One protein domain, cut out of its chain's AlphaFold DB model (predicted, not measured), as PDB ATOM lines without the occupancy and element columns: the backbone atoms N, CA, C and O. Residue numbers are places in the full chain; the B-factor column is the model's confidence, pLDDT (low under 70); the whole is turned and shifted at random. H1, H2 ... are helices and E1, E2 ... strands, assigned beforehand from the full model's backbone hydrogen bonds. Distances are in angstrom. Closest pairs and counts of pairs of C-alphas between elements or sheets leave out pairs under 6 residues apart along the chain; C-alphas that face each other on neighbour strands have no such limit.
ATOM      1  N   THR A   5     140.254  67.836 133.088       92.56
ATOM      2  CA  THR A   5     139.821  68.826 134.090       92.56
ATOM      3  C   THR A   5     139.342  70.123 133.430       92.56
ATOM      4  O   THR A   5     138.273  70.613 133.772       92.56
ATOM      5  N   ASP A   6     140.048  70.594 132.399       91.12
ATOM      6  CA  ASP A   6     139.626  71.714 131.542       91.12
ATOM      7  C   ASP A   6     138.239  71.485 130.917       91.12
ATOM      8  O   ASP A   6     137.314  72.286 131.067       91.12
ATOM      9  N   ALA A   7     138.056  70.319 130.293       88.88
ATOM     10  CA  ALA A   7     136.782  69.938 129.695       88.88
ATOM     11  C   ALA A   7     135.644  69.811 130.729       88.88
ATOM     12  O   ALA A   7     134.482  70.013 130.373       88.88
ATOM     13  N   LEU A   8     135.947  69.489 131.994       91.56
ATOM     14  CA  LEU A   8     134.959  69.443 133.074       91.56
ATOM     15  C   LEU A   8     134.561  70.836 133.572       91.56
ATOM     16  O   LEU A   8     133.369  71.050 133.780       91.56
ATOM     17  N   VAL A   9     135.492  71.787 133.688       91.31
ATOM     18  CA  VAL A   9     135.172  73.195 134.011       91.31
ATOM     19  C   VAL A   9     134.298  73.809 132.913       91.31
ATOM     20  O   VAL A   9     133.216  74.329 133.191       91.31
ATOM     21  N   GLN A  10     134.676  73.632 131.641       88.88
ATOM     22  CA  GLN A  10     133.844  74.055 130.507       88.88
ATOM     23  C   GLN A  10     132.454  73.395 130.534       88.88
ATOM     24  O   GLN A  10     131.441  74.061 130.299       88.88
ATOM     25  N   LEU A  11     132.377  72.090 130.827       87.56
ATOM     26  CA  LEU A  11     131.105  71.372 130.905       87.56
ATOM     27  C   LEU A  11     130.227  71.885 132.048       87.56
ATOM     28  O   LEU A  11     129.038  72.098 131.820       87.56
ATOM     29  N   TRP A  12     130.795  72.119 133.231       91.25
ATOM     30  CA  TRP A  12     130.102  72.736 134.360       91.25
ATOM     31  C   TRP A  12     129.488  74.079 133.950       91.25
ATOM     32  O   TRP A  12     128.265  74.235 134.013       91.25
ATOM     33  N   ASN A  13     130.298  74.992 133.409       88.38
ATOM     34  CA  ASN A  13     129.861  76.334 133.022       88.38
ATOM     35  C   ASN A  13     128.794  76.326 131.922       88.38
ATOM     36  O   ASN A  13     127.795  77.048 132.025       88.38
ATOM     37  N   MET A  14     128.919  75.458 130.911       85.38
ATOM     38  CA  MET A  14     127.854  75.243 129.922       85.38
ATOM     39  C   MET A  14     126.560  74.747 130.582       85.38
ATOM     40  O   MET A  14     125.467  75.233 130.274       85.38
ATOM     41  N   CYS A  15     126.662  73.789 131.505       86.00
ATOM     42  CA  CYS A  15     125.502  73.166 132.127       86.00
ATOM     43  C   CYS A  15     124.790  74.099 133.119       86.00
ATOM     44  O   CYS A  15     123.557  74.122 133.109       86.00
ATOM     45  N   VAL A  16     125.514  74.913 133.896       86.06
ATOM     46  CA  VAL A  16     124.949  75.980 134.745       86.06
ATOM     47  C   VAL A  16     124.298  77.062 133.877       86.06
ATOM     48  O   VAL A  16     123.115  77.356 134.050       86.06
ATOM     49  N   THR A  17     124.996  77.569 132.854       83.62
ATOM     50  CA  THR A  17     124.456  78.587 131.929       83.62
ATOM     51  C   THR A  17     123.160  78.125 131.249       83.62
ATOM     52  O   THR A  17     122.212  78.901 131.098       83.62
ATOM     53  N   SER A  18     123.056  76.835 130.900       81.00
ATOM     54  CA  SER A  18     121.854  76.255 130.279       81.00
ATOM     55  C   SER A  18     120.588  76.285 131.157       81.00
ATOM     56  O   SER A  18     119.480  76.126 130.635       81.00
ATOM     57  N   GLN A  19     120.725  76.501 132.473       79.94
ATOM     58  CA  GLN A  19     119.612  76.538 133.435       79.94
ATOM     59  C   GLN A  19     118.953  77.920 133.531       79.94
ATOM     60  O   GLN A  19     117.804  78.031 133.967       79.94
ATOM     61  N   GLY A  20     119.635  78.967 133.060       74.06
ATOM     62  CA  GLY A  20     119.163  80.346 133.118       74.06
ATOM     63  C   GLY A  20     119.456  81.030 134.457       74.06
ATOM     64  O   GLY A  20     120.418  80.717 135.145       74.06
ATOM     65  N   SER A  21     118.642  82.027 134.805       56.25
ATOM     66  CA  SER A  21     118.973  83.083 135.781       56.25
ATOM     67  C   SER A  21     118.894  82.690 137.271       56.25
ATOM     68  O   SER A  21     118.329  83.444 138.061       56.25
ATOM     69  N   CYS A  22     119.412  81.526 137.665       51.12
ATOM     70  CA  CYS A  22     119.577  81.146 139.075       51.12
ATOM     71  C   CYS A  22     120.869  80.318 139.280       51.12
ATOM     72  O   CYS A  22     120.780  79.135 139.593       51.12
ATOM     73  N   PRO A  23     122.061  80.912 139.059       51.84
ATOM     74  CA  PRO A  23     123.345  80.209 139.170       51.84
ATOM     75  C   PRO A  23     123.798  79.956 140.621       51.84
ATOM     76  O   PRO A  23     124.656  79.116 140.851       51.84
ATOM     77  N   GLU A  24     123.216  80.657 141.598       56.06
ATOM     78  CA  GLU A  24     123.671  80.724 143.002       56.06
ATOM     79  C   GLU A  24     123.505  79.420 143.820       56.06
ATOM     80  O   GLU A  24     123.766  79.424 145.016       56.06
ATOM     81  N   GLN A  25     123.005  78.324 143.230       61.44
ATOM     82  CA  GLN A  25     122.615  77.092 143.949       61.44
ATOM     83  C   GLN A  25     123.007  75.808 143.193       61.44
ATOM     84  O   GLN A  25     122.272  74.821 143.194       61.44
ATOM     85  N   GLY A  26     124.140  75.834 142.487       76.75
ATOM     86  CA  GLY A  26     124.702  74.661 141.815       76.75
ATOM     87  C   GLY A  26     123.864  74.086 140.661       76.75
ATOM     88  O   GLY A  26     122.910  74.676 140.152       76.75
ATOM     89  N   LEU A  27     124.262  72.901 140.201       86.19
ATOM     90  CA  LEU A  27     123.755  72.255 139.000       86.19
ATOM     91  C   LEU A  27     122.517  71.399 139.298       86.19
ATOM     92  O   LEU A  27     122.627  70.328 139.887       86.19
ATOM     93  N   GLN A  28     121.338  71.815 138.825       86.31
ATOM     94  CA  GLN A  28     120.104  71.023 138.959       86.31
ATOM     95  C   GLN A  28     120.251  69.586 138.414       86.31
ATOM     96  O   GLN A  28     120.691  69.386 137.277       86.31
ATOM     97  N   TRP A  29     119.789  68.597 139.185       85.00
ATOM     98  CA  TRP A  29     119.903  67.164 138.878       85.00
ATOM     99  C   TRP A  29     119.285  66.784 137.527       85.00
ATOM    100  O   TRP A  29     119.907  66.088 136.728       85.00
ATOM    101  N   ASP A  30     118.108  67.328 137.204       84.50
ATOM    102  CA  ASP A  30     117.450  67.125 135.904       84.50
ATOM    103  C   ASP A  30     118.278  67.653 134.717       84.50
ATOM    104  O   ASP A  30     118.061  67.245 133.577       84.50
ATOM    105  N   THR A  31     119.203  68.591 134.933       87.38
ATOM    106  CA  THR A  31     120.143  69.041 133.893       87.38
ATOM    107  C   THR A  31     121.288  68.057 133.741       87.38
ATOM    108  O   THR A  31     121.569  67.653 132.614       87.38
ATOM    109  N   LEU A  32     121.888  67.614 134.849       86.56
ATOM    110  CA  LEU A  32     122.938  66.597 134.832       86.56
ATOM    111  C   LEU A  32     122.433  65.285 134.204       86.56
ATOM    112  O   LEU A  32     123.068  64.767 133.287       86.56
ATOM    113  N   ARG A  33     121.236  64.816 134.587       87.25
ATOM    114  CA  ARG A  33     120.581  63.651 133.969       87.25
ATOM    115  C   ARG A  33     120.422  63.821 132.459       87.25
ATOM    116  O   ARG A  33     120.870  62.951 131.728       87.25
ATOM    117  N   ARG A  34     119.869  64.938 131.971       85.75
ATOM    118  CA  ARG A  34     119.699  65.174 130.520       85.75
ATOM    119  C   ARG A  34     121.022  65.217 129.748       85.75
ATOM    120  O   ARG A  34     121.057  64.834 128.582       85.75
ATOM    121  N   VAL A  35     122.102  65.684 130.374       84.44
ATOM    122  CA  VAL A  35     123.451  65.658 129.783       84.44
ATOM    123  C   VAL A  35     123.967  64.219 129.685       84.44
ATOM    124  O   VAL A  35     124.503  63.833 128.647       84.44
ATOM    125  N   MET A  36     123.733  63.407 130.717       82.81
ATOM    126  CA  MET A  36     124.122  61.994 130.770       82.81
ATOM    127  C   MET A  36     123.247  61.080 129.889       82.81
ATOM    128  O   MET A  36     123.761  60.139 129.296       82.81
ATOM    129  N   GLU A  37     121.959  61.384 129.710       83.38
ATOM    130  CA  GLU A  37     121.057  60.731 128.740       83.38
ATOM    131  C   GLU A  37     121.520  60.909 127.284       83.38
ATOM    132  O   GLU A  37     121.169  60.110 126.418       83.38
ATOM    133  N   GLY A  38     122.342  61.929 127.007       76.62
ATOM    134  CA  GLY A  38     123.001  62.119 125.715       76.62
ATOM    135  C   GLY A  38     124.191  61.183 125.454       76.62
ATOM    136  O   GLY A  38     124.788  61.255 124.376       76.62
ATOM    137  N   LEU A  39     124.578  60.325 126.407       69.00
ATOM    138  CA  LEU A  39     125.677  59.377 126.227       69.00
ATOM    139  C   LEU A  39     125.262  58.190 125.329       69.00
ATOM    140  O   LEU A  39     124.199  57.603 125.523       69.00
ATOM    141  N   PRO A  40     126.108  57.771 124.365       68.31
ATOM    142  CA  PRO A  40     125.880  56.555 123.588       68.31
ATOM    143  C   PRO A  40     125.818  55.301 124.470       68.31
ATOM    144  O   PRO A  40     126.630  55.154 125.382       68.31
ATOM    145  N   VAL A  41     124.942  54.352 124.120       66.62
ATOM    146  CA  VAL A  41     124.711  53.086 124.854       66.62
ATOM    147  C   VAL A  41     126.007  52.330 125.180       66.62
ATOM    148  O   VAL A  41     126.190  51.897 126.314       66.62
ATOM    149  N   ALA A  42     126.955  52.270 124.237       60.34
ATOM    150  CA  ALA A  42     128.264  51.632 124.424       60.34
ATOM    151  C   ALA A  42     129.093  52.207 125.599       60.34
ATOM    152  O   ALA A  42     130.026  51.569 126.077       60.34
ATOM    153  N   ARG A  43     128.768  53.412 126.092       63.75
ATOM    154  CA  ARG A  43     129.411  54.006 127.277       63.75
ATOM    155  C   ARG A  43     128.741  53.609 128.580       63.75
ATOM    156  O   ARG A  43     129.443  53.458 129.569       63.75
ATOM    157  N   CYS A  44     127.429  53.381 128.582       68.81
ATOM    158  CA  CYS A  44     126.753  52.765 129.723       68.81
ATOM    159  C   CYS A  44     127.279  51.335 129.942       68.81
ATOM    160  O   CYS A  44     127.531  50.938 131.077       68.81
ATOM    161  N   GLU A  45     127.555  50.608 128.850       71.00
ATOM    162  CA  GLU A  45     128.246  49.311 128.880       71.00
ATOM    163  C   GLU A  45     129.676  49.426 129.438       71.00
ATOM    164  O   GLU A  45     130.046  48.654 130.323       71.00
ATOM    165  N   ALA A  46     130.464  50.418 128.999       75.88
ATOM    166  CA  ALA A  46     131.811  50.670 129.531       75.88
ATOM    167  C   ALA A  46     131.809  51.010 131.038       75.88
ATOM    168  O   ALA A  46     132.691  50.567 131.772       75.88
ATOM    169  N   LEU A  47     130.790  51.739 131.505       78.62
ATOM    170  CA  LEU A  47     130.554  52.052 132.920       78.62
ATOM    171  C   LEU A  47     129.935  50.883 133.711       78.62
ATOM    172  O   LEU A  47     129.823  50.970 134.929       78.62
ATOM    173  N   LYS A  48     129.580  49.768 133.049       82.00
ATOM    174  CA  LYS A  48     128.965  48.560 133.639       82.00
ATOM    175  C   LYS A  48     127.615  48.818 134.330       82.00
ATOM    176  O   LYS A  48     127.256  48.128 135.282       82.00
ATOM    177  N   THR A  49     126.858  49.785 133.820       78.56
ATOM    178  CA  THR A  49     125.568  50.249 134.363       78.56
ATOM    179  C   THR A  49     124.449  50.109 133.336       78.56
ATOM    180  O   THR A  49     124.651  50.385 132.153       78.56
ATOM    181  N   ASN A  50     123.241  49.770 133.784       77.44
ATOM    182  CA  ASN A  50     122.074  49.569 132.923       77.44
ATOM    183  C   ASN A  50     121.249  50.847 132.709       77.44
ATOM    184  O   ASN A  50     120.392  50.883 131.826       77.44
ATOM    185  N   SER A  51     121.469  51.896 133.509       83.38
ATOM    186  CA  SER A  51     120.749  53.168 133.384       83.38
ATOM    187  C   SER A  51     121.584  54.377 133.805       83.38
ATOM    188  O   SER A  51     122.520  54.265 134.594       83.38
ATOM    189  N   VAL A  52     121.200  55.560 133.313       83.25
ATOM    190  CA  VAL A  52     121.776  56.845 133.749       83.25
ATOM    191  C   VAL A  52     121.580  57.064 135.250       83.25
ATOM    192  O   VAL A  52     122.476  57.579 135.906       83.25
ATOM    193  N   ASP A  53     120.456  56.622 135.813       83.06
ATOM    194  CA  ASP A  53     120.174  56.763 137.243       83.06
ATOM    195  C   ASP A  53     121.106  55.907 138.116       83.06
ATOM    196  O   ASP A  53     121.497  56.350 139.194       83.06
ATOM    197  N   GLU A  54     121.520  54.727 137.639       84.38
ATOM    198  CA  GLU A  54     122.562  53.917 138.291       84.38
ATOM    199  C   GLU A  54     123.921  54.629 138.260       84.38
ATOM    200  O   GLU A  54     124.553  54.749 139.307       84.38
ATOM    201  N   ILE A  55     124.342  55.164 137.102       84.06
ATOM    202  CA  ILE A  55     125.590  55.947 136.973       84.06
ATOM    203  C   ILE A  55     125.573  57.120 137.956       84.06
ATOM    204  O   ILE A  55     126.520  57.331 138.714       84.06
ATOM    205  N   LEU A  56     124.479  57.880 137.954       84.94
ATOM    206  CA  LEU A  56     124.349  59.076 138.766       84.94
ATOM    207  C   LEU A  56     124.322  58.761 140.269       84.94
ATOM    208  O   LEU A  56     125.034  59.402 141.040       84.94
ATOM    209  N   SER A  57     123.551  57.755 140.691       82.50
ATOM    210  CA  SER A  57     123.497  57.340 142.098       82.50
ATOM    211  C   SER A  57     124.809  56.731 142.596       82.50
ATOM    212  O   SER A  57     125.064  56.784 143.798       82.50
ATOM    213  N   TYR A  58     125.609  56.132 141.710       84.06
ATOM    214  CA  TYR A  58     126.896  55.534 142.059       84.06
ATOM    215  C   TYR A  58     128.007  56.586 142.182       84.06
ATOM    216  O   TYR A  58     128.752  56.563 143.155       84.06
ATOM    217  N   HIS A  59     128.090  57.539 141.246       84.88
ATOM    218  CA  HIS A  59     129.191  58.515 141.191       84.88
ATOM    219  C   HIS A  59     128.926  59.856 141.902       84.88
ATOM    220  O   HIS A  59     129.884  60.560 142.207       84.88
ATOM    221  N   PHE A  60     127.666  60.219 142.179       82.94
ATOM    222  CA  PHE A  60     127.302  61.440 142.933       82.94
ATOM    223  C   PHE A  60     126.555  61.135 144.245       82.94
ATOM    224  O   PHE A  60     126.103  62.043 144.941       82.94
ATOM    225  N   GLY A  61     126.427  59.850 144.592       71.88
ATOM    226  CA  GLY A  61     125.848  59.377 145.846       71.88
ATOM    227  C   GLY A  61     124.309  59.406 145.930       71.88
ATOM    228  O   GLY A  61     123.612  59.997 145.098       71.88
ATOM    229  N   PRO A  62     123.739  58.770 146.972       56.56
ATOM    230  CA  PRO A  62     122.290  58.623 147.132       56.56
ATOM    231  C   PRO A  62     121.567  59.943 147.451       56.56
ATOM    232  O   PRO A  62     120.385  60.084 147.133       56.56
ATOM    233  N   HIS A  63     122.263  60.921 148.043       54.50
ATOM    234  CA  HIS A  63     121.701  62.230 148.387       54.50
ATOM    235  C   HIS A  63     121.230  63.001 147.150       54.50
ATOM    236  O   HIS A  63     120.137  63.561 147.165       54.50
ATOM    237  N   ALA A  64     122.000  62.957 146.063       51.69
ATOM    238  CA  ALA A  64     121.656  63.637 144.821       51.69
ATOM    239  C   ALA A  64     120.641  62.838 143.970       51.69
ATOM    240  O   ALA A  64     119.796  63.419 143.292       51.69
ATOM    241  N   ALA A  65     120.646  61.501 144.072       44.97
ATOM    242  CA  ALA A  65     119.728  60.622 143.338       44.97
ATOM    243  C   ALA A  65     118.316  60.477 143.945       44.97
ATOM    244  O   ALA A  65     117.415  59.962 143.275       44.97
ATOM    245  N   GLY A  66     118.086  60.919 145.187       46.09
ATOM    246  CA  GLY A  66     116.763  60.813 145.820       46.09
ATOM    247  C   GLY A  66     116.529  61.610 147.108       46.09
ATOM    248  O   GLY A  66     115.513  61.372 147.764       46.09
ATOM    249  N   GLY A  67     117.440  62.510 147.488       46.22
ATOM    250  CA  GLY A  67     117.382  63.293 148.725       46.22
ATOM    251  C   GLY A  67     116.772  64.694 148.582       46.22
ATOM    252  O   GLY A  67     116.243  65.085 147.546       46.22
ATOM    253  N   VAL A  68     116.834  65.456 149.679       50.94
ATOM    254  CA  VAL A  68     116.179  66.768 149.869       50.94
ATOM    255  C   VAL A  68     116.702  67.869 148.925       50.94
ATOM    256  O   VAL A  68     115.991  68.845 148.668       50.94
ATOM    257  N   LEU A  69     117.910  67.710 148.376       55.31
ATOM    258  CA  LEU A  69     118.582  68.675 147.505       55.31
ATOM    259  C   LEU A  69     118.508  68.208 146.041       55.31
ATOM    260  O   LEU A  69     119.082  67.191 145.674       55.31
ATOM    261  N   ASN A  70     117.817  68.966 145.181       73.25
ATOM    262  CA  ASN A  70     117.672  68.645 143.749       73.25
ATOM    263  C   ASN A  70     118.851  69.155 142.885       73.25
ATOM    264  O   ASN A  70     118.667  69.440 141.698       73.25
ATOM    265  N   TYR A  71     120.040  69.339 143.464       80.81
ATOM    266  CA  TYR A  71     121.205  69.911 142.785       80.81
ATOM    267  C   TYR A  71     122.521  69.265 143.225       80.81
ATOM    268  O   TYR A  71     122.575  68.549 144.221       80.81
ATOM    269  N   VAL A  72     123.571  69.529 142.450       85.38
ATOM    270  CA  VAL A  72     124.949  69.074 142.653       85.38
ATOM    271  C   VAL A  72     125.849  70.301 142.594       85.38
ATOM    272  O   VAL A  72     125.780  71.055 141.623       85.38
ATOM    273  N   ASN A  73     126.679  70.539 143.604       87.56
ATOM    274  CA  ASN A  73     127.672  71.615 143.557       87.56
ATOM    275  C   ASN A  73     128.930  71.195 142.773       87.56
ATOM    276  O   ASN A  73     129.060  70.041 142.356       87.56
ATOM    277  N   PHE A  74     129.831  72.138 142.498       91.44
ATOM    278  CA  PHE A  74     131.006  71.888 141.660       91.44
ATOM    279  C   PHE A  74     131.939  70.827 142.261       91.44
ATOM    280  O   PHE A  74     132.433  69.992 141.512       91.44
ATOM    281  N   THR A  75     132.122  70.781 143.586       90.69
ATOM    282  CA  THR A  75     132.953  69.763 144.264       90.69
ATOM    283  C   THR A  75     132.475  68.344 143.936       90.69
ATOM    284  O   THR A  75     133.251  67.523 143.438       90.69
ATOM    285  N   LEU A  76     131.177  68.076 144.135       89.12
ATOM    286  CA  LEU A  76     130.550  66.790 143.811       89.12
ATOM    287  C   LEU A  76     130.525  66.524 142.301       89.12
ATOM    288  O   LEU A  76     130.796  65.404 141.868       89.12
ATOM    289  N   PHE A  77     130.226  67.543 141.488       92.06
ATOM    290  CA  PHE A  77     130.221  67.422 140.030       92.06
ATOM    291  C   PHE A  77     131.601  67.019 139.501       92.06
ATOM    292  O   PHE A  77     131.709  66.085 138.707       92.06
ATOM    293  N   TRP A  78     132.651  67.707 139.951       94.25
ATOM    294  CA  TRP A  78     134.020  67.472 139.525       94.25
ATOM    295  C   TRP A  78     134.458  66.062 139.924       94.25
ATOM    296  O   TRP A  78     134.829  65.292 139.041       94.25
ATOM    297  N   HIS A  79     134.320  65.680 141.199       93.56
ATOM    298  CA  HIS A  79     134.667  64.335 141.670       93.56
ATOM    299  C   HIS A  79     133.929  63.234 140.887       93.56
ATOM    300  O   HIS A  79     134.566  62.363 140.288       93.56
ATOM    301  N   GLY A  80     132.594  63.294 140.820       91.31
ATOM    302  CA  GLY A  80     131.800  62.247 140.175       91.31
ATOM    303  C   GLY A  80     132.048  62.145 138.666       91.31
ATOM    304  O   GLY A  80     132.144  61.042 138.127       91.31
ATOM    305  N   MET A  81     132.243  63.271 137.970       90.62
ATOM    306  CA  MET A  81     132.586  63.254 136.545       90.62
ATOM    307  C   MET A  81     134.022  62.780 136.277       90.62
ATOM    308  O   MET A  81     134.240  62.090 135.278       90.62
ATOM    309  N   GLU A  82     135.003  63.083 137.141       93.06
ATOM    310  CA  GLU A  82     136.339  62.474 137.030       93.06
ATOM    311  C   GLU A  82     136.259  60.955 137.223       93.06
ATOM    312  O   GLU A  82     136.802  60.221 136.396       93.06
ATOM    313  N   ALA A  83     135.521  60.478 138.231       91.00
ATOM    314  CA  ALA A  83     135.325  59.050 138.478       91.00
ATOM    315  C   ALA A  83     134.666  58.328 137.283       91.00
ATOM    316  O   ALA A  83     135.103  57.238 136.904       91.00
ATOM    317  N   ILE A  84     133.672  58.942 136.628       88.94
ATOM    318  CA  ILE A  84     133.054  58.431 135.387       88.94
ATOM    319  C   ILE A  84     134.089  58.326 134.255       88.94
ATOM    320  O   ILE A  84     134.201  57.284 133.606       88.94
ATOM    321  N   LEU A  85     134.869  59.383 134.012       87.88
ATOM    322  CA  LEU A  85     135.878  59.409 132.946       87.88
ATOM    323  C   LEU A  85     137.032  58.420 133.203       87.88
ATOM    324  O   LEU A  85     137.547  57.825 132.253       87.88
ATOM    325  N   GLN A  86     137.421  58.223 134.465       89.94
ATOM    326  CA  GLN A  86     138.402  57.216 134.880       89.94
ATOM    327  C   GLN A  86     137.857  55.793 134.699       89.94
ATOM    328  O   GLN A  86     138.525  54.964 134.083       89.94
ATOM    329  N   THR A  87     136.621  55.526 135.140       86.81
ATOM    330  CA  THR A  87     135.949  54.217 134.993       86.81
ATOM    331  C   THR A  87     135.792  53.827 133.524       86.81
ATOM    332  O   THR A  87     136.017  52.677 133.155       86.81
ATOM    333  N   ALA A  88     135.477  54.799 132.662       83.75
ATOM    334  CA  ALA A  88     135.405  54.613 131.216       83.75
ATOM    335  C   ALA A  88     136.781  54.556 130.510       83.75
ATOM    336  O   ALA A  88     136.822  54.359 129.297       83.75
ATOM    337  N   GLY A  89     137.904  54.735 131.219       84.88
ATOM    338  CA  GLY A  89     139.256  54.659 130.647       84.88
ATOM    339  C   GLY A  89     139.618  55.808 129.694       84.88
ATOM    340  O   GLY A  89     140.515  55.659 128.866       84.88
ATOM    341  N   VAL A  90     138.920  56.945 129.784       85.12
ATOM    342  CA  VAL A  90     139.051  58.095 128.865       85.12
ATOM    343  C   VAL A  90     139.617  59.356 129.526       85.12
ATOM    344  O   VAL A  90     139.735  60.388 128.865       85.12
ATOM    345  N   PHE A  91     139.960  59.299 130.816       87.50
ATOM    346  CA  PHE A  91     140.533  60.435 131.533       87.50
ATOM    347  C   PHE A  91     141.908  60.827 130.964       87.50
ATOM    348  O   PHE A  91     142.818  60.004 130.866       87.50
ATOM    349  N   ASN A  92     142.074  62.101 130.602       88.69
ATOM    350  CA  ASN A  92     143.289  62.641 130.005       88.69
ATOM    351  C   ASN A  92     143.933  63.704 130.908       88.69
ATOM    352  O   ASN A  92     143.461  64.837 130.978       88.69
ATOM    353  N   HIS A  93     145.071  63.365 131.515       87.62
ATOM    354  CA  HIS A  93     145.889  64.303 132.297       87.62
ATOM    355  C   HIS A  93     146.797  65.204 131.436       87.62
ATOM    356  O   HIS A  93     147.499  66.042 131.982       87.62
ATOM    357  N   ARG A  94     146.856  65.036 130.107       86.75
ATOM    358  CA  ARG A  94     147.791  65.782 129.241       86.75
ATOM    359  C   ARG A  94     147.204  67.118 128.792       86.75
ATOM    360  O   ARG A  94     146.001  67.204 128.556       86.75
ATOM    361  N   GLY A  95     148.066  68.109 128.573       83.69
ATOM    362  CA  GLY A  95     147.704  69.400 127.968       83.69
ATOM    363  C   GLY A  95     148.181  70.633 128.736       83.69
ATOM    364  O   GLY A  95     148.102  71.722 128.185       83.69
ATOM    365  N   PHE A  96     148.705  70.451 129.949       88.19
ATOM    366  CA  PHE A  96     149.338  71.494 130.757       88.19
ATOM    367  C   PHE A  96     150.796  71.134 131.052       88.19
ATOM    368  O   PHE A  96     151.205  69.993 130.816       88.19
ATOM    369  N   ASP A  97     151.562  72.105 131.542       90.81
ATOM    370  CA  ASP A  97     152.902  71.899 132.085       90.81
ATOM    371  C   ASP A  97     152.868  71.114 133.410       90.81
ATOM    372  O   ASP A  97     151.837  71.025 134.083       90.81
ATOM    373  N   ASP A  98     154.013  70.556 133.803       89.88
ATOM    374  CA  ASP A  98     154.114  69.711 134.994       89.88
ATOM    375  C   ASP A  98     153.797  70.459 136.303       89.88
ATOM    376  O   ASP A  98     153.308  69.835 137.246       89.88
ATOM    377  N   GLY A  99     154.023  71.777 136.371       90.94
ATOM    378  CA  GLY A  99     153.676  72.601 137.531       90.94
ATOM    379  C   GLY A  99     152.162  72.697 137.698       90.94
ATOM    380  O   GLY A  99     151.623  72.279 138.723       90.94
ATOM    381  N   THR A 100     151.463  73.130 136.649       92.00
ATOM    382  CA  THR A 100     149.993  73.175 136.609       92.00
ATOM    383  C   THR A 100     149.376  71.801 136.891       92.00
ATOM    384  O   THR A 100     148.423  71.693 137.664       92.00
ATOM    385  N   LEU A 101     149.930  70.713 136.338       92.19
ATOM    386  CA  LEU A 101     149.431  69.356 136.607       92.19
ATOM    387  C   LEU A 101     149.587  68.930 138.073       92.19
ATOM    388  O   LEU A 101     148.687  68.268 138.598       92.19
ATOM    389  N   GLN A 102     150.678  69.320 138.738       92.94
ATOM    390  CA  GLN A 102     150.870  69.085 140.171       92.94
ATOM    391  C   GLN A 102     149.909  69.924 141.023       92.94
ATOM    392  O   GLN A 102     149.321  69.389 141.963       92.94
ATOM    393  N   VAL A 103     149.671  71.194 140.670       94.56
ATOM    394  CA  VAL A 103     148.678  72.031 141.367       94.56
ATOM    395  C   VAL A 103     147.280  71.419 141.236       94.56
ATOM    396  O   VAL A 103     146.625  71.190 142.253       94.56
ATOM    397  N   ILE A 104     146.850  71.031 140.027       94.25
ATOM    398  CA  ILE A 104     145.554  70.356 139.821       94.25
ATOM    399  C   ILE A 104     145.482  69.039 140.618       94.25
ATOM    400  O   ILE A 104     144.433  68.719 141.172       94.25
ATOM    401  N   ALA A 105     146.567  68.260 140.705       93.75
ATOM    402  CA  ALA A 105     146.595  67.052 141.535       93.75
ATOM    403  C   ALA A 105     146.400  67.367 143.030       93.75
ATOM    404  O   ALA A 105     145.578  66.724 143.679       93.75
ATOM    405  N   SER A 106     147.066  68.403 143.548       94.75
ATOM    406  CA  SER A 106     146.899  68.849 144.936       94.75
ATOM    407  C   SER A 106     145.469  69.344 145.229       94.75
ATOM    408  O   SER A 106     144.888  68.987 146.253       94.75
ATOM    409  N   LEU A 107     144.837  70.053 144.282       95.19
ATOM    410  CA  LEU A 107     143.428  70.457 144.371       95.19
ATOM    411  C   LEU A 107     142.471  69.256 144.380       95.19
ATOM    412  O   LEU A 107     141.478  69.295 145.101       95.19
ATOM    413  N   ARG A 108     142.759  68.175 143.632       94.94
ATOM    414  CA  ARG A 108     141.973  66.926 143.717       94.94
ATOM    415  C   ARG A 108     142.086  66.289 145.101       94.94
ATOM    416  O   ARG A 108     141.060  65.935 145.666       94.94
ATOM    417  N   HIS A 109     143.294  66.195 145.666       94.75
ATOM    418  CA  HIS A 109     143.489  65.655 147.018       94.75
ATOM    419  C   HIS A 109     142.724  66.459 148.075       94.75
ATOM    420  O   HIS A 109     142.044  65.869 148.912       94.75
ATOM    421  N   PHE A 110     142.767  67.792 147.999       94.19
ATOM    422  CA  PHE A 110     141.993  68.649 148.894       94.19
ATOM    423  C   PHE A 110     140.477  68.508 148.679       94.19
ATOM    424  O   PHE A 110     139.747  68.328 149.648       94.19
ATOM    425  N   ARG A 111     139.996  68.512 147.426       93.94
ATOM    426  CA  ARG A 111     138.584  68.257 147.076       93.94
ATOM    427  C   ARG A 111     138.088  66.941 147.670       93.94
ATOM    428  O   ARG A 111     137.023  66.915 148.276       93.94
ATOM    429  N   ASP A 112     138.836  65.859 147.474       92.44
ATOM    430  CA  ASP A 112     138.433  64.525 147.919       92.44
ATOM    431  C   ASP A 112     138.387  64.458 149.452       92.44
ATOM    432  O   ASP A 112     137.414  63.966 150.010       92.44
ATOM    433  N   ALA A 113     139.355  65.065 150.144       90.94
ATOM    434  CA  ALA A 113     139.332  65.170 151.601       90.94
ATOM    435  C   ALA A 113     138.193  66.063 152.139       90.94
ATOM    436  O   ALA A 113     137.628  65.770 153.189       90.94
ATOM    437  N   VAL A 114     137.820  67.125 151.414       88.75
ATOM    438  CA  VAL A 114     136.663  67.983 151.727       88.75
ATOM    439  C   VAL A 114     135.342  67.216 151.599       88.75
ATOM    440  O   VAL A 114     134.446  67.418 152.415       88.75
ATOM    441  N   LEU A 115     135.210  66.320 150.615       85.19
ATOM    442  CA  LEU A 115     134.014  65.485 150.444       85.19
ATOM    443  C   LEU A 115     133.835  64.454 151.573       85.19
ATOM    444  O   LEU A 115     132.702  64.091 151.886       85.19
ATOM    445  N   GLU A 116     134.928  64.025 152.204       84.12
ATOM    446  CA  GLU A 116     134.924  63.117 153.360       84.12
ATOM    447  C   GLU A 116     134.693  63.839 154.708       84.12
ATOM    448  O   GLU A 116     134.579  63.180 155.745       84.12
ATOM    449  N   LEU A 117     134.605  65.180 154.738       78.00
ATOM    450  CA  LEU A 117     134.340  65.917 155.978       78.00
ATOM    451  C   LEU A 117     132.929  65.595 156.522       78.00
ATOM    452  O   LEU A 117     131.930  65.815 155.818       78.00
ATOM    453  N   PRO A 118     132.807  65.137 157.788       63.16
ATOM    454  CA  PRO A 118     131.517  64.860 158.410       63.16
ATOM    455  C   PRO A 118     130.612  66.091 158.380       63.16
ATOM    456  O   PRO A 118     131.018  67.179 158.778       63.16
ATOM    457  N   GLY A 119     129.379  65.927 157.906       56.19
ATOM    458  CA  GLY A 119     128.409  67.018 157.828       56.19
ATOM    459  C   GLY A 119     128.582  67.965 156.635       56.19
ATOM    460  O   GLY A 119     127.580  68.535 156.227       56.19
ATOM    461  N   ALA A 120     129.766  68.080 156.017       52.09
ATOM    462  CA  ALA A 120     129.998  68.988 154.882       52.09
ATOM    463  C   ALA A 120     129.435  68.458 153.544       52.09
ATOM    464  O   ALA A 120     128.927  69.222 152.729       52.09
ATOM    465  N   PHE A 121     129.499  67.146 153.297       55.09
ATOM    466  CA  PHE A 121     128.935  66.535 152.075       55.09
ATOM    467  C   PHE A 121     128.199  65.206 152.335       55.09
ATOM    468  O   PHE A 121     127.577  64.643 151.431       55.09
ATOM    469  N   GLY A 122     128.195  64.729 153.586       44.69
ATOM    470  CA  GLY A 122     127.475  63.533 154.017       44.69
ATOM    471  C   GLY A 122     127.132  63.567 155.507       44.69
ATOM    472  O   GLY A 122     128.015  63.618 156.362       44.69
ATOM    473  N   GLY A 123     125.836  63.505 155.815       39.88
ATOM    474  CA  GLY A 123     125.280  63.424 157.165       39.88
ATOM    475  C   GLY A 123     123.947  62.672 157.141       39.88
ATOM    476  O   GLY A 123     123.287  62.615 156.104       39.88
ATOM    477  N   SER A 124     123.577  62.037 158.256       37.53
ATOM    478  CA  SER A 124     122.362  61.213 158.355       37.53
ATOM    479  C   SER A 124     121.082  61.996 158.018       37.53
ATOM    480  O   SER A 124     120.987  63.186 158.297       37.53
ATOM    481  N   LEU A 125     120.066  61.293 157.503       42.97
ATOM    482  CA  LEU A 125     118.767  61.815 157.029       42.97
ATOM    483  C   LEU A 125     117.972  62.702 158.013       42.97
ATOM    484  O   LEU A 125     116.999  63.325 157.586       42.97
ATOM    485  N   ASP A 126     118.345  62.732 159.294       41.16
ATOM    486  CA  ASP A 126     117.582  63.362 160.376       41.16
ATOM    487  C   ASP A 126     118.164  64.700 160.887       41.16
ATOM    488  O   ASP A 126     117.477  65.399 161.635       41.16
ATOM    489  N   GLU A 127     119.375  65.106 160.476       39.81
ATOM    490  CA  GLU A 127     120.006  66.367 160.917       39.81
ATOM    491  C   GLU A 127     120.298  67.327 159.742       39.81
ATOM    492  O   GLU A 127     120.405  66.930 158.587       39.81
ATOM    493  N   GLN A 128     120.276  68.630 160.035       43.38
ATOM    494  CA  GLN A 128     119.912  69.741 159.137       43.38
ATOM    495  C   GLN A 128     120.632  69.819 157.764       43.38
ATOM    496  O   GLN A 128     121.818  69.534 157.660       43.38
ATOM    497  N   PRO A 129     119.961  70.331 156.702       45.03
ATOM    498  CA  PRO A 129     120.483  70.342 155.329       45.03
ATOM    499  C   PRO A 129     121.463  71.495 155.021       45.03
ATOM    500  O   PRO A 129     121.660  71.818 153.852       45.03
ATOM    501  N   LEU A 130     122.016  72.157 156.041       51.16
ATOM    502  CA  LEU A 130     123.045  73.185 155.880       51.16
ATOM    503  C   LEU A 130     124.356  72.629 156.409       51.16
ATOM    504  O   LEU A 130     124.677  72.691 157.591       51.16
ATOM    505  N   ALA A 131     125.047  72.015 155.462       63.31
ATOM    506  CA  ALA A 131     126.350  71.416 155.592       63.31
ATOM    507  C   ALA A 131     127.425  72.504 155.738       63.31
ATOM    508  O   ALA A 131     128.061  72.908 154.764       63.31
ATOM    509  N   GLU A 132     127.551  73.030 156.952       74.25
ATOM    510  CA  GLU A 132     128.502  74.076 157.322       74.25
ATOM    511  C   GLU A 132     129.657  73.475 158.135       74.25
ATOM    512  O   GLU A 132     129.424  72.740 159.096       74.25
ATOM    513  N   CYS A 133     130.899  73.806 157.775       80.94
ATOM    514  CA  CYS A 133     132.095  73.486 158.558       80.94
ATOM    515  C   CYS A 133     132.838  74.772 158.943       80.94
ATOM    516  O   CYS A 133     132.705  75.805 158.284       80.94
ATOM    517  N   HIS A 134     133.660  74.733 159.988       85.19
ATOM    518  CA  HIS A 134     134.476  75.886 160.360       85.19
ATOM    519  C   HIS A 134     135.623  76.084 159.358       85.19
ATOM    520  O   HIS A 134     136.291  75.128 158.963       85.19
ATOM    521  N   VAL A 135     135.974  77.335 159.030       86.56
ATOM    522  CA  VAL A 135     137.182  77.632 158.217       86.56
ATOM    523  C   VAL A 135     138.456  77.055 158.858       86.56
ATOM    524  O   VAL A 135     139.389  76.648 158.164       86.56
ATOM    525  N   ARG A 136     138.480  76.942 160.192       86.06
ATOM    526  CA  ARG A 136     139.540  76.256 160.942       86.06
ATOM    527  C   ARG A 136     139.695  74.782 160.551       86.06
ATOM    528  O   ARG A 136     140.823  74.305 160.490       86.06
ATOM    529  N   GLU A 137     138.606  74.068 160.279       86.25
ATOM    530  CA  GLU A 137     138.648  72.652 159.890       86.25
ATOM    531  C   GLU A 137     139.266  72.489 158.500       86.25
ATOM    532  O   GLU A 137     140.082  71.595 158.307       86.25
ATOM    533  N   LEU A 138     139.003  73.419 157.574       88.44
ATOM    534  CA  LEU A 138     139.662  73.456 156.261       88.44
ATOM    535  C   LEU A 138     141.169  73.734 156.356       88.44
ATOM    536  O   LEU A 138     141.943  73.168 155.584       88.44
ATOM    537  N   ARG A 139     141.609  74.569 157.311       88.75
ATOM    538  CA  ARG A 139     143.045  74.779 157.582       88.75
ATOM    539  C   ARG A 139     143.696  73.521 158.157       88.75
ATOM    540  O   ARG A 139     144.712  73.085 157.637       88.75
ATOM    541  N   VAL A 140     143.064  72.888 159.149       89.50
ATOM    542  CA  VAL A 140     143.535  71.612 159.718       89.50
ATOM    543  C   VAL A 140     143.584  70.510 158.651       89.50
ATOM    544  O   VAL A 140     144.523  69.718 158.637       89.50
ATOM    545  N   LEU A 141     142.615  70.473 157.733       89.94
ATOM    546  CA  LEU A 141     142.601  69.552 156.598       89.94
ATOM    547  C   LEU A 141     143.775  69.810 155.641       89.94
ATOM    548  O   LEU A 141     144.446  68.865 155.230       89.94
ATOM    549  N   TYR A 142     144.053  71.077 155.319       91.44
ATOM    550  CA  TYR A 142     145.238  71.453 154.548       91.44
ATOM    551  C   TYR A 142     146.526  70.982 155.242       91.44
ATOM    552  O   TYR A 142     147.326  70.294 154.610       91.44
ATOM    553  N   ASP A 143     146.701  71.296 156.531       91.25
ATOM    554  CA  ASP A 143     147.907  70.952 157.294       91.25
ATOM    555  C   ASP A 143     148.131  69.427 157.299       91.25
ATOM    556  O   ASP A 143     149.222  68.948 156.993       91.25
ATOM    557  N   GLN A 144     147.069  68.641 157.519       92.12
ATOM    558  CA  GLN A 144     147.118  67.176 157.464       92.12
ATOM    559  C   GLN A 144     147.537  66.633 156.090       92.12
ATOM    560  O   GLN A 144     148.326  65.690 156.019       92.12
ATOM    561  N   LEU A 145     147.014  67.189 154.994       90.69
ATOM    562  CA  LEU A 145     147.368  66.758 153.637       90.69
ATOM    563  C   LEU A 145     148.777  67.230 153.229       90.69
ATOM    564  O   LEU A 145     149.448  66.565 152.435       90.69
ATOM    565  N   HIS A 146     149.239  68.357 153.771       90.56
ATOM    566  CA  HIS A 146     150.602  68.855 153.607       90.56
ATOM    567  C   HIS A 146     151.616  67.937 154.311       90.56
ATOM    568  O   HIS A 146     152.552  67.459 153.662       90.56
ATOM    569  N   ASP A 147     151.360  67.590 155.579       89.50
ATOM    570  CA  ASP A 147     152.161  66.655 156.386       89.50
ATOM    571  C   ASP A 147     152.207  65.239 155.784       89.50
ATOM    572  O   ASP A 147     153.231  64.557 155.847       89.50
ATOM    573  N   GLN A 148     151.120  64.792 155.143       88.69
ATOM    574  CA  GLN A 148     151.068  63.524 154.396       88.69
ATOM    575  C   GLN A 148     151.843  63.551 153.067       88.69
ATOM    576  O   GLN A 148     151.937  62.529 152.387       88.69
ATOM    577  N   GLY A 149     152.377  64.705 152.662       86.75
ATOM    578  CA  GLY A 149     153.077  64.879 151.392       86.75
ATOM    579  C   GLY A 149     152.163  65.020 150.168       86.75
ATOM    580  O   GLY A 149     152.667  65.133 149.054       86.75
ATOM    581  N   LEU A 150     150.837  65.046 150.343       84.56
ATOM    582  CA  LEU A 150     149.857  65.120 149.249       84.56
ATOM    583  C   LEU A 150     149.719  66.535 148.665       84.56
ATOM    584  O   LEU A 150     149.384  66.684 147.490       84.56
ATOM    585  N   LEU A 151     150.008  67.568 149.467       82.69
ATOM    586  CA  LEU A 151     150.110  68.969 149.020       82.69
ATOM    587  C   LEU A 151     151.562  69.480 148.977       82.69
ATOM    588  O   LEU A 151     151.813  70.597 148.533       82.69
ATOM    589  N   SER A 152     152.535  68.665 149.392       71.12
ATOM    590  CA  SER A 152     153.966  69.002 149.359       71.12
ATOM    591  C   SER A 152     154.571  68.668 147.991       71.12
ATOM    592  O   SER A 152     155.347  67.725 147.840       71.12
ATOM    593  N   GLY A 153     154.152  69.424 146.973       67.38
ATOM    594  CA  GLY A 153     154.639  69.305 145.596       67.38
ATOM    595  C   GLY A 153     155.894  70.140 145.304       67.38
ATOM    596  O   GLY A 153     156.657  70.498 146.200       67.38
ATOM    597  N   SER A 154     156.108  70.471 144.026       81.50
ATOM    598  CA  SER A 154     157.120  71.461 143.624       81.50
ATOM    599  C   SER A 154     156.856  72.847 144.231       81.50
ATOM    600  O   SER A 154     155.773  73.112 144.754       81.50
ATOM    601  N   GLY A 155     157.824  73.767 144.102       85.25
ATOM    602  CA  GLY A 155     157.681  75.155 144.563       85.25
ATOM    603  C   GLY A 155     156.389  75.832 144.086       85.25
ATOM    604  O   GLY A 155     155.741  76.502 144.880       85.25
ATOM    605  N   ALA A 156     155.936  75.539 142.860       86.88
ATOM    606  CA  ALA A 156     154.666  76.036 142.322       86.88
ATOM    607  C   ALA A 156     153.439  75.607 143.155       86.88
ATOM    608  O   ALA A 156     152.508  76.388 143.324       86.88
ATOM    609  N   VAL A 157     153.430  74.385 143.704       91.19
ATOM    610  CA  VAL A 157     152.341  73.904 144.573       91.19
ATOM    611  C   VAL A 157     152.382  74.609 145.928       91.19
ATOM    612  O   VAL A 157     151.342  75.037 146.425       91.19
ATOM    613  N   ALA A 158     153.574  74.778 146.504       89.75
ATOM    614  CA  ALA A 158     153.746  75.476 147.776       89.75
ATOM    615  C   ALA A 158     153.364  76.966 147.677       89.75
ATOM    616  O   ALA A 158     152.644  77.470 148.535       89.75
ATOM    617  N   GLU A 159     153.790  77.654 146.614       90.94
ATOM    618  CA  GLU A 159     153.435  79.051 146.332       90.94
ATOM    619  C   GLU A 159     151.925  79.217 146.105       90.94
ATOM    620  O   GLU A 159     151.308  80.104 146.696       90.94
ATOM    621  N   TYR A 160     151.308  78.319 145.329       93.75
ATOM    622  CA  TYR A 160     149.868  78.332 145.073       93.75
ATOM    623  C   TYR A 160     149.041  78.171 146.357       93.75
ATOM    624  O   TYR A 160     148.135  78.964 146.623       93.75
ATOM    625  N   TRP A 161     149.360  77.183 147.200       93.06
ATOM    626  CA  TRP A 161     148.645  77.006 148.468       93.06
ATOM    627  C   TRP A 161     148.931  78.130 149.466       93.06
ATOM    628  O   TRP A 161     148.023  78.530 150.195       93.06
ATOM    629  N   ALA A 162     150.138  78.703 149.469       91.06
ATOM    630  CA  ALA A 162     150.448  79.873 150.284       91.06
ATOM    631  C   ALA A 162     149.604  81.104 149.897       91.06
ATOM    632  O   ALA A 162     149.214  81.857 150.790       91.06
ATOM    633  N   ASP A 163     149.285  81.306 148.612       92.62
ATOM    634  CA  ASP A 163     148.303  82.306 148.159       92.62
ATOM    635  C   ASP A 163     146.884  81.958 148.645       92.62
ATOM    636  O   ASP A 163     146.266  82.725 149.391       92.62
ATOM    637  N   LYS A 164     146.376  80.760 148.325       90.19
ATOM    638  CA  LYS A 164     144.987  80.387 148.657       90.19
ATOM    639  C   LYS A 164     144.701  80.380 150.168       90.19
ATOM    640  O   LYS A 164     143.629  80.808 150.596       90.19
ATOM    641  N   LEU A 165     145.668  80.011 151.012       86.75
ATOM    642  CA  LEU A 165     145.538  80.070 152.478       86.75
ATOM    643  C   LEU A 165     145.574  81.490 153.063       86.75
ATOM    644  O   LEU A 165     145.100  81.686 154.191       86.75
ATOM    645  N   GLN A 166     146.133  82.464 152.336       87.44
ATOM    646  CA  GLN A 166     146.075  83.883 152.700       87.44
ATOM    647  C   GLN A 166     144.720  84.510 152.362       87.44
ATOM    648  O   GLN A 166     144.306  85.424 153.074       87.44
ATOM    649  N   GLN A 167     144.031  84.002 151.335       84.94
ATOM    650  CA  GLN A 167     142.680  84.427 150.944       84.94
ATOM    651  C   GLN A 167     141.607  83.956 151.942       84.94
ATOM    652  O   GLN A 167     140.581  84.613 152.101       84.94
ATOM    653  N   LEU A 168     141.847  82.850 152.657       80.62
ATOM    654  CA  LEU A 168     140.976  82.412 153.751       80.62
ATOM    655  C   LEU A 168     141.044  83.390 154.948       80.62
ATOM    656  O   LEU A 168     142.154  83.733 155.377       80.62
ATOM    657  N   PRO A 169     139.906  83.764 155.571       78.12
ATOM    658  CA  PRO A 169     139.870  84.594 156.779       78.12
ATOM    659  C   PRO A 169     140.730  84.026 157.916       78.12
ATOM    660  O   PRO A 169     140.715  82.820 158.183       78.12
ATOM    661  N   LYS A 170     141.530  84.882 158.563       70.06
ATOM    662  CA  LYS A 170     142.504  84.476 159.598       70.06
ATOM    663  C   LYS A 170     141.959  84.570 161.025       70.06
ATOM    664  O   LYS A 170     142.298  83.720 161.840       70.06
ATOM    665  N   ASP A 171     141.096  85.550 161.292       62.19
ATOM    666  CA  ASP A 171     140.756  85.980 162.658       62.19
ATOM    667  C   ASP A 171     139.348  85.557 163.127       62.19
ATOM    668  O   ASP A 171     138.900  85.952 164.203       62.19
ATOM    669  N   GLU A 172     138.637  84.741 162.343       65.25
ATOM    670  CA  GLU A 172     137.269  84.306 162.647       65.25
ATOM    671  C   GLU A 172     137.211  82.796 162.934       65.25
ATOM    672  O   GLU A 172     136.774  81.999 162.107       65.25
ATOM    673  N   GLU A 173     137.619  82.387 164.142       60.28
ATOM    674  CA  GLU A 173     137.543  80.980 164.593       60.28
ATOM    675  C   GLU A 173     136.117  80.390 164.515       60.28
ATOM    676  O   GLU A 173     135.945  79.177 164.392       60.28
ATOM    677  N   ASN A 174     135.100  81.255 164.547       67.19
ATOM    678  CA  ASN A 174     133.682  80.904 164.464       67.19
ATOM    679  C   ASN A 174     133.064  81.118 163.070       67.19
ATOM    680  O   ASN A 174     131.846  81.004 162.947       67.19
ATOM    681  N   LEU A 175     133.850  81.451 162.033       83.12
ATOM    682  CA  LEU A 175     133.301  81.554 160.681       83.12
ATOM    683  C   LEU A 175     132.981  80.158 160.147       83.12
ATOM    684  O   LEU A 175     133.871  79.328 159.924       83.12
ATOM    685  N   MET A 176     131.688  79.944 159.945       83.56
ATOM    686  CA  MET A 176     131.125  78.796 159.255       83.56
ATOM    687  C   MET A 176     131.137  79.061 157.753       83.56
ATOM    688  O   MET A 176     130.788  80.156 157.313       83.56
ATOM    689  N   VAL A 177     131.531  78.056 156.978       84.88
ATOM    690  CA  VAL A 177     131.444  78.047 155.517       84.88
ATOM    691  C   VAL A 177     130.649  76.834 155.068       84.88
ATOM    692  O   VAL A 177     130.858  75.713 155.532       84.88
ATOM    693  N   SER A 178     129.713  77.072 154.163       84.69
ATOM    694  CA  SER A 178     128.870  76.040 153.578       84.69
ATOM    695  C   SER A 178     129.604  75.240 152.501       84.69
ATOM    696  O   SER A 178     130.510  75.731 151.823       84.69
ATOM    697  N   ALA A 179     129.136  74.013 152.268       82.50
ATOM    698  CA  ALA A 179     129.547  73.164 151.150       82.50
ATOM    699  C   ALA A 179     129.563  73.892 149.789       82.50
ATOM    700  O   ALA A 179     130.438  73.645 148.956       82.50
ATOM    701  N   ASP A 180     128.614  74.807 149.568       84.56
ATOM    702  CA  ASP A 180     128.479  75.562 148.322       84.56
ATOM    703  C   ASP A 180     129.479  76.729 148.227       84.56
ATOM    704  O   ASP A 180     129.987  76.991 147.139       84.56
ATOM    705  N   GLU A 181     129.851  77.367 149.341       87.50
ATOM    706  CA  GLU A 181     130.931  78.368 149.375       87.50
ATOM    707  C   GLU A 181     132.302  77.724 149.144       87.50
ATOM    708  O   GLU A 181     133.085  78.216 148.330       87.50
ATOM    709  N   ILE A 182     132.568  76.574 149.774       87.62
ATOM    710  CA  ILE A 182     133.789  75.784 149.531       87.62
ATOM    711  C   ILE A 182     133.842  75.347 148.064       87.62
ATOM    712  O   ILE A 182     134.879  75.434 147.405       87.62
ATOM    713  N   SER A 183     132.702  74.911 147.527       89.31
ATOM    714  CA  SER A 183     132.578  74.521 146.129       89.31
ATOM    715  C   SER A 183     132.765  75.684 145.153       89.31
ATOM    716  O   SER A 183     133.275  75.451 144.055       89.31
ATOM    717  N   ALA A 184     132.334  76.896 145.504       89.75
ATOM    718  CA  ALA A 184     132.535  78.090 144.692       89.75
ATOM    719  C   ALA A 184     134.004  78.537 144.720       89.75
ATOM    720  O   ALA A 184     134.567  78.833 143.668       89.75
ATOM    721  N   ALA A 185     134.650  78.497 145.891       91.38
ATOM    722  CA  ALA A 185     136.078  78.768 146.027       91.38
ATOM    723  C   ALA A 185     136.925  77.784 145.202       91.38
ATOM    724  O   ALA A 185     137.781  78.214 144.438       91.38
ATOM    725  N   LEU A 186     136.639  76.476 145.273       92.94
ATOM    726  CA  LEU A 186     137.343  75.463 144.475       92.94
ATOM    727  C   LEU A 186     137.137  75.621 142.963       92.94
ATOM    728  O   LEU A 186     138.062  75.335 142.204       92.94
ATOM    729  N   LEU A 187     135.958  76.074 142.521       93.44
ATOM    730  CA  LEU A 187     135.728  76.416 141.117       93.44
ATOM    731  C   LEU A 187     136.584  77.618 140.709       93.44
ATOM    732  O   LEU A 187     137.366  77.496 139.772       93.44
ATOM    733  N   GLN A 188     136.495  78.728 141.449       92.31
ATOM    734  CA  GLN A 188     137.250  79.951 141.171       92.31
ATOM    735  C   GLN A 188     138.758  79.681 141.136       92.31
ATOM    736  O   GLN A 188     139.432  80.042 140.184       92.31
ATOM    737  N   TRP A 189     139.291  78.965 142.126       94.19
ATOM    738  CA  TRP A 189     140.708  78.604 142.209       94.19
ATOM    739  C   TRP A 189     141.203  77.772 141.019       94.19
ATOM    740  O   TRP A 189     142.366  77.888 140.620       94.19
ATOM    741  N   LEU A 190     140.332  76.932 140.458       93.62
ATOM    742  CA  LEU A 190     140.616  76.139 139.268       93.62
ATOM    743  C   LEU A 190     140.447  76.972 137.985       93.62
ATOM    744  O   LEU A 190     141.210  76.788 137.044       93.62
ATOM    745  N   GLU A 191     139.504  77.912 137.949       92.44
ATOM    746  CA  GLU A 191     139.326  78.872 136.853       92.44
ATOM    747  C   GLU A 191     140.488  79.873 136.759       92.44
ATOM    748  O   GLU A 191     140.991  80.091 135.657       92.44
ATOM    749  N   ASP A 192     140.981  80.391 137.890       91.56
ATOM    750  CA  ASP A 192     142.205  81.198 137.994       91.56
ATOM    751  C   ASP A 192     143.394  80.450 137.365       91.56
ATOM    752  O   ASP A 192     144.076  80.958 136.477       91.56
ATOM    753  N   LEU A 193     143.615  79.206 137.811       92.06
ATOM    754  CA  LEU A 193     144.739  78.359 137.402       92.06
ATOM    755  C   LEU A 193     144.703  78.005 135.908       92.06
ATOM    756  O   LEU A 193     145.746  77.796 135.292       92.06
ATOM    757  N   LEU A 194     143.504  77.911 135.334       89.94
ATOM    758  CA  LEU A 194     143.285  77.575 133.929       89.94
ATOM    759  C   LEU A 194     143.173  78.808 133.014       89.94
ATOM    760  O   LEU A 194     143.049  78.639 131.801       89.94
ATOM    761  N   GLY A 195     143.231  80.029 133.558       86.38
ATOM    762  CA  GLY A 195     143.126  81.271 132.784       86.38
ATOM    763  C   GLY A 195     141.706  81.608 132.310       86.38
ATOM    764  O   GLY A 195     141.549  82.267 131.286       86.38
TER     765      GLY A 195
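This is residues 5 to 195 of the 454 residues of the protein "Hypothetical protein" of Symbiodinium sp. CCMP2592 (UniProt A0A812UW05). A cluster of mostly crossing helices has H7 and H10 side by side and running opposite ways, with the first residues of H6 packed on both. H8 and H9 pack on H7, H1 packs on H6, and the small helices H2 to H5 gather on the other side of H6, H3 farthest out. The printed part has 191 residues, with ten named helices and two named strands in the order H1 to H7, E1, H8, H9, E2, H10; the sheet, E1 - E2, is antiparallel and the class is mostly helix. The whole is compact, with a radius of gyration of the C-alphas of 17.0 A, and spans 48 by 43 by 33 A.

H1, residues 5 to 17, begins at C-alpha 5 (139.821, 68.826, 134.090) and is 18.3 A long. H2 is residues 29 to 36, H3 41 to 46, H4 52 to 59 and H5 61 to 66. H6, residues 74 to 87, is 19.5 A long; H7, residues 98 to 115, is 25.7 A. E1, residues 132 to 134, precedes H8, residues 135 to 147, 18.7 A. H9, residues 155 to 167, is 18.8 A long. E2, residues 176 to 178, precedes H10, residues 179 to 194, 22.5 A, which ends at C-alpha 194 (143.285, 77.575, 133.929).

H6 and H7 are the hubs, touching four helices each. With residues 75 to 79 alone, H6 touches H7, closest at the C-alphas of Thr 75 and Arg 111, 6.5 A. H6 touches H10 at a steep tilt of 65 degrees, closest C-alphas Thr 75 and Ser 183, 5.1 A. H7 and H10 touch at a shallow tilt of 5 degrees, opposite ways, closest C-alphas Thr 100 and Leu 193, 7.4 A. H7 touches H9, closest C-alphas Val 103 and Val 157, 5.2 A, and H8, closest C-alphas Phe 110 and Tyr 142, 7.1 A. H1 touches H6, closest C-alphas Leu 8 and Trp 78, 6.8 A. H4 touches H6, closest C-alphas His 59 and Gly 80, 4.7 A, and H2, closest C-alphas Met 36 and Val 52, 6.4 A. H4 and H5 form a hairpin, closest C-alphas Ser 57 and Ala 65, 5.1 A. H3 touches no helix. Between E1 and E2, N 133 and O 177 are 2.9 A apart, within hydrogen-bond range. Every O i to N i+4 pair is within range in the helices other than H9, which has 8 of 9.

The C-alphas of Ala 42 and Asp 171 are the farthest apart, 52.9 A. The printed part has no cut. The links H1 to H2 and H7 to E1 are long. Mean pLDDT of the printed part is 80.5; 38 residues are under 70, among them 118 to 131.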